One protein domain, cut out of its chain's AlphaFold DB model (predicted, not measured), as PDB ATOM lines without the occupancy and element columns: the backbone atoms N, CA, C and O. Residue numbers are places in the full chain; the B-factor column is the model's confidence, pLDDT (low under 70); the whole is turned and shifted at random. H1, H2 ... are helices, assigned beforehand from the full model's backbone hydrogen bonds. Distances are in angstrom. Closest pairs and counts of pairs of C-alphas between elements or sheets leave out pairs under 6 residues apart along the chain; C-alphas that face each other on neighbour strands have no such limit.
ATOM      1  N   TYR A  24      15.092  35.590  48.612       61.53
ATOM      2  CA  TYR A  24      14.723  35.562  47.192       61.53
ATOM      3  C   TYR A  24      13.744  34.413  46.923       61.53
ATOM      4  O   TYR A  24      14.121  33.238  46.953       61.53
ATOM      5  N   ALA A  25      12.471  34.768  46.760       63.91
ATOM      6  CA  ALA A  25      11.394  33.812  46.608       63.91
ATOM      7  C   ALA A  25      11.265  33.502  45.121       63.91
ATOM      8  O   ALA A  25      11.097  34.405  44.300       63.91
ATOM      9  N   LEU A  26      11.384  32.224  44.770       69.38
ATOM     10  CA  LEU A  26      11.106  31.777  43.413       69.38
ATOM     11  C   LEU A  26       9.618  32.002  43.129       69.38
ATOM     12  O   LEU A  26       8.760  31.536  43.878       69.38
ATOM     13  N   ASN A  27       9.337  32.751  42.064       77.00
ATOM     14  CA  ASN A  27       7.977  32.984  41.592       77.00
ATOM     15  C   ASN A  27       7.402  31.703  40.975       77.00
ATOM     16  O   ASN A  27       8.152  30.836  40.533       77.00
ATOM     17  N   GLU A  28       6.078  31.623  40.869       76.12
ATOM     18  CA  GLU A  28       5.373  30.477  40.276       76.12
ATOM     19  C   GLU A  28       5.849  30.165  38.846       76.12
ATOM     20  O   GLU A  28       6.108  29.011  38.522       76.12
ATOM     21  N   ASN A  29       6.127  31.196  38.041       78.94
ATOM     22  CA  ASN A  29       6.713  31.038  36.704       78.94
ATOM     23  C   ASN A  29       8.094  30.360  36.732       78.94
ATOM     24  O   ASN A  29       8.414  29.562  35.857       78.94
ATOM     25  N   ASN A  30       8.907  30.646  37.753       78.69
ATOM     26  CA  ASN A  30      10.227  30.033  37.900       78.69
ATOM     27  C   ASN A  30      10.094  28.567  38.333       78.69
ATOM     28  O   ASN A  30      10.911  27.743  37.945       78.69
ATOM     29  N   LEU A  31       9.072  28.239  39.133       76.62
ATOM     30  CA  LEU A  31       8.781  26.861  39.536       76.62
ATOM     31  C   LEU A  31       8.330  26.015  38.351       76.62
ATOM     32  O   LEU A  31       8.807  24.894  38.195       76.62
ATOM     33  N   GLN A  32       7.456  26.575  37.514       78.31
ATOM     34  CA  GLN A  32       6.989  25.925  36.296       78.31
ATOM     35  C   GLN A  32       8.156  25.638  35.345       78.31
ATOM     36  O   GLN A  32       8.304  24.521  34.866       78.31
ATOM     37  N   LEU A  33       9.048  26.612  35.167       81.88
ATOM     38  CA  LEU A  33      10.234  26.459  34.331       81.88
ATOM     39  C   LEU A  33      11.213  25.404  34.875       81.88
ATOM     40  O   LEU A  33      11.742  24.604  34.108       81.88
ATOM     41  N   ILE A  34      11.430  25.362  36.196       78.06
ATOM     42  CA  ILE A  34      12.229  24.304  36.839       78.06
ATOM     43  C   ILE A  34      11.601  22.932  36.583       78.06
ATOM     44  O   ILE A  34      12.321  21.975  36.319       78.06
ATOM     45  N   PHE A  35      10.274  22.832  36.669       77.06
ATOM     46  CA  PHE A  35       9.562  21.582  36.434       77.06
ATOM     47  C   PHE A  35       9.707  21.109  34.982       77.06
ATOM     48  O   PHE A  35      10.114  19.972  34.767       77.06
ATOM     49  N   GLU A  36       9.469  21.990  34.009       78.88
ATOM     50  CA  GLU A  36       9.625  21.692  32.576       78.88
ATOM     51  C   GLU A  36      11.063  21.275  32.238       78.88
ATOM     52  O   GLU A  36      11.284  20.277  31.557       78.88
ATOM     53  N   THR A  37      12.049  21.975  32.803       79.06
ATOM     54  CA  THR A  37      13.476  21.668  32.607       79.06
ATOM     55  C   THR A  37      13.852  20.295  33.180       79.06
ATOM     56  O   THR A  37      14.605  19.546  32.564       79.06
ATOM     57  N   LEU A  38      13.321  19.936  34.355       75.31
ATOM     58  CA  LEU A  38      13.563  18.631  34.986       75.31
ATOM     59  C   LEU A  38      12.813  17.481  34.297       75.31
ATOM     60  O   LEU A  38      13.245  16.330  34.402       75.31
ATOM     61  N   GLU A  39      11.688  17.767  33.638       73.94
ATOM     62  CA  GLU A  39      10.955  16.799  32.817       73.94
ATOM     63  C   GLU A  39      11.691  16.514  31.499       73.94
ATOM     64  O   GLU A  39      11.735  15.361  31.066       73.94
ATOM     65  N   GLU A  40      12.319  17.531  30.901       72.31
ATOM     66  CA  GLU A  40      13.128  17.389  29.687       72.31
ATOM     67  C   GLU A  40      14.464  16.674  29.951       72.31
ATOM     68  O   GLU A  40      14.812  15.737  29.225       72.31
ATOM     69  N   ASP A  41      15.191  17.049  31.012       67.38
ATOM     70  CA  ASP A  41      16.439  16.384  31.402       67.38
ATOM     71  C   ASP A  41      16.587  16.230  32.925       67.38
ATOM     72  O   ASP A  41      17.011  17.120  33.667       67.38
ATOM     73  N   SER A  42      16.294  15.018  33.400       67.00
ATOM     74  CA  SER A  42      16.397  14.648  34.816       67.00
ATOM     75  C   SER A  42      17.829  14.548  35.369       67.00
ATOM     76  O   SER A  42      17.991  14.364  36.578       67.00
ATOM     77  N   ASN A  43      18.866  14.634  34.524       68.69
ATOM     78  CA  ASN A  43      20.271  14.546  34.947       68.69
ATOM     79  C   ASN A  43      20.942  15.913  35.145       68.69
ATOM     80  O   ASN A  43      22.119  15.947  35.510       68.69
ATOM     81  N   LEU A  44      20.216  17.013  34.924       69.50
ATOM     82  CA  LEU A  44      20.747  18.364  35.073       69.50
ATOM     83  C   LEU A  44      21.229  18.640  36.500       69.50
ATOM     84  O   LEU A  44      20.562  18.351  37.502       69.50
ATOM     85  N   MET A  45      22.403  19.253  36.587       73.19
ATOM     86  CA  MET A  45      22.991  19.690  37.841       73.19
ATOM     87  C   MET A  45      22.337  20.998  38.317       73.19
ATOM     88  O   MET A  45      21.787  21.787  37.548       73.19
ATOM     89  N   LEU A  46      22.371  21.255  39.629       74.12
ATOM     90  CA  LEU A  46      21.690  22.421  40.216       74.12
ATOM     91  C   LEU A  46      22.270  23.769  39.751       74.12
ATOM     92  O   LEU A  46      21.568  24.778  39.756       74.12
ATOM     93  N   ASP A  47      23.550  23.801  39.400       75.12
ATOM     94  CA  ASP A  47      24.234  24.950  38.809       75.12
ATOM     95  C   ASP A  47      23.807  25.186  37.356       75.12
ATOM     96  O   ASP A  47      23.595  26.334  36.972       75.12
ATOM     97  N   GLU A  48      23.592  24.127  36.579       73.88
ATOM     98  CA  GLU A  48      23.050  24.219  35.219       73.88
ATOM     99  C   GLU A  48      21.624  24.777  35.233       73.88
ATOM    100  O   GLU A  48      21.328  25.731  34.517       73.88
ATOM    101  N   ILE A  49      20.774  24.287  36.142       79.00
ATOM    102  CA  ILE A  49      19.417  24.820  36.351       79.00
ATOM    103  C   ILE A  49      19.467  26.299  36.772       79.00
ATOM    104  O   ILE A  49      18.657  27.107  36.324       79.00
ATOM    105  N   SER A  50      20.429  26.681  37.618       78.69
ATOM    106  CA  SER A  50      20.627  28.082  38.018       78.69
ATOM    107  C   SER A  50      21.008  28.974  36.833       78.69
ATOM    108  O   SER A  50      20.491  30.086  36.733       78.69
ATOM    109  N   ASN A  51      21.856  28.486  35.922       77.81
ATOM    110  CA  ASN A  51      22.256  29.220  34.719       77.81
ATOM    111  C   ASN A  51      21.089  29.369  33.731       77.81
ATOM    112  O   ASN A  51      20.844  30.469  33.253       77.81
ATOM    113  N   ILE A  52      20.307  28.309  33.503       80.62
ATOM    114  CA  ILE A  52      19.109  28.362  32.645       80.62
ATOM    115  C   ILE A  52      18.100  29.389  33.182       80.62
ATOM    116  O   ILE A  52      17.494  30.150  32.428       80.62
ATOM    117  N   LEU A  53      17.936  29.454  34.505       79.81
ATOM    118  CA  LEU A  53      17.061  30.440  35.139       79.81
ATOM    119  C   LEU A  53      17.611  31.866  35.053       79.81
ATOM    120  O   LEU A  53      16.823  32.803  34.934       79.81
ATOM    121  N   GLU A  54      18.929  32.044  35.115       82.12
ATOM    122  CA  GLU A  54      19.576  33.340  34.906       82.12
ATOM    123  C   GLU A  54      19.330  33.854  33.485       82.12
ATOM    124  O   GLU A  54      18.889  34.991  33.339       82.12
ATOM    125  N   ASP A  55      19.490  32.997  32.476       82.75
ATOM    126  CA  ASP A  55      19.283  33.343  31.064       82.75
ATOM    127  C   ASP A  55      17.832  33.753  30.755       82.75
ATOM    128  O   ASP A  55      17.585  34.580  29.878       82.75
ATOM    129  N   LEU A  56      16.858  33.184  31.473       79.00
ATOM    130  CA  LEU A  56      15.431  33.416  31.219       79.00
ATOM    131  C   LEU A  56      14.800  34.488  32.116       79.00
ATOM    132  O   LEU A  56      13.791  35.082  31.741       79.00
ATOM    133  N   THR A  57      15.346  34.723  33.312       75.12
ATOM    134  CA  THR A  57      14.733  35.615  34.316       75.12
ATOM    135  C   THR A  57      15.625  36.782  34.740       75.12
ATOM    136  O   THR A  57      15.232  37.540  35.634       75.12
ATOM    137  N   ASP A  58      16.809  36.923  34.129       76.25
ATOM    138  CA  ASP A  58      17.879  37.881  34.469       76.25
ATOM    139  C   ASP A  58      18.319  37.816  35.945       76.25
ATOM    140  O   ASP A  58      18.941  38.735  36.490       76.25
ATOM    141  N   LYS A  59      17.951  36.739  36.648       77.06
ATOM    142  CA  LYS A  59      18.182  36.573  38.082       77.06
ATOM    143  C   LYS A  59      18.674  35.174  38.370       77.06
ATOM    144  O   LYS A  59      17.925  34.208  38.279       77.06
ATOM    145  N   LYS A  60      19.921  35.090  38.825       79.06
ATOM    146  CA  LYS A  60      20.547  33.838  39.239       79.06
ATOM    147  C   LYS A  60      20.052  33.402  40.624       79.06
ATOM    148  O   LYS A  60      20.400  34.042  41.624       79.06
ATOM    149  N   PRO A  61      19.259  32.324  40.746       72.81
ATOM    150  CA  PRO A  61      18.891  31.799  42.050       72.81
ATOM    151  C   PRO A  61      20.085  31.111  42.715       72.81
ATOM    152  O   PRO A  61      20.871  30.410  42.077       72.81
ATOM    153  N   CYS A  62      20.177  31.248  44.034       76.38
ATOM    154  CA  CYS A  62      21.127  30.483  44.832       76.38
ATOM    155  C   CYS A  62      20.841  28.971  44.732       76.38
ATOM    156  O   CYS A  62      19.689  28.538  44.828       76.38
ATOM    157  N   ILE A  63      21.901  28.163  44.633       74.25
ATOM    158  CA  ILE A  63      21.833  26.693  44.588       74.25
ATOM    159  C   ILE A  63      21.085  26.127  45.807       74.25
ATOM    160  O   ILE A  63      20.293  25.197  45.672       74.25
ATOM    161  N   SER A  64      21.281  26.697  47.003       70.25
ATOM    162  CA  SER A  64      20.583  26.229  48.211       70.25
ATOM    163  C   SER A  64      19.086  26.544  48.180       70.25
ATOM    164  O   SER A  64      18.281  25.729  48.639       70.25
ATOM    165  N   THR A  65      18.698  27.680  47.588       75.06
ATOM    166  CA  THR A  65      17.294  28.028  47.346       75.06
ATOM    167  C   THR A  65      16.669  27.017  46.394       75.06
ATOM    168  O   THR A  65      15.657  26.418  46.754       75.06
TER     169      THR A  65
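Overview. This is residues 24 to 65 of the 175 residues of an uncharacterized protein of Melampsora larici-populina (strain 98AG31 / pathotype 3-4-7) (UniProt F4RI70). Two helices, H1 and H2, cross at a steep angle, H2 running back past H1, and residues 39 to 44, the last two residues of H1 and the first four of the loop that joins it to H2, stick out at one end. After H2 the last residues fold back, and the two ends of the printed part come near each other. The printed part has 42 residues with two named helices, H1 then H2 along the chain, and no named strand; the class is all helix. It is compact, with a radius of gyration of the C-alphas of 9.4 A, and spans 24 by 18 by 18 A.

Arrangement. From Tyr 24 the printed part leads into H1, residues 28 to 40. A tight link of 5 residues joins it to H2, residues 46 to 57. H1 and H2 touch, with 5 pairs of C-alphas within 8 A. H2 touches H1 with residues 49 to 53 alone. The closest C-alphas of the two are those of Ile 34 and Ile 49, 7.2 A apart. Their lines stand at a steep tilt of 52 degrees, opposite ways, and their centres are 10.8 A apart. In H1 and H2 every O i to N i+4 pair is within hydrogen-bond range.

Along the chain. H1 begins at C-alpha 28, at (5.373, 30.477, 40.276), and ends at C-alpha 40, at (13.128, 17.389, 29.687). Its 13 residues measure 18.5 A from first to last C-alpha. H2 has 12 residues and measures 16.0 A, from C-alpha 46 at (21.690, 22.421, 40.216) to C-alpha 57 at (14.733, 35.615, 34.316).

Size, cuts and confidence. The two C-alphas farthest apart are those of Tyr 24 and Glu 40, 25.3 A. The first and last printed C-alphas, of Tyr 24 and Thr 65, are 8.0 A apart. The printed part has no cut. Residues 39 to 44, of which 39 and 40 belong to H1, stand free. The mean pLDDT of the printed part is 75.3, and residues 24 to 26 and 41 to 44 are under 70.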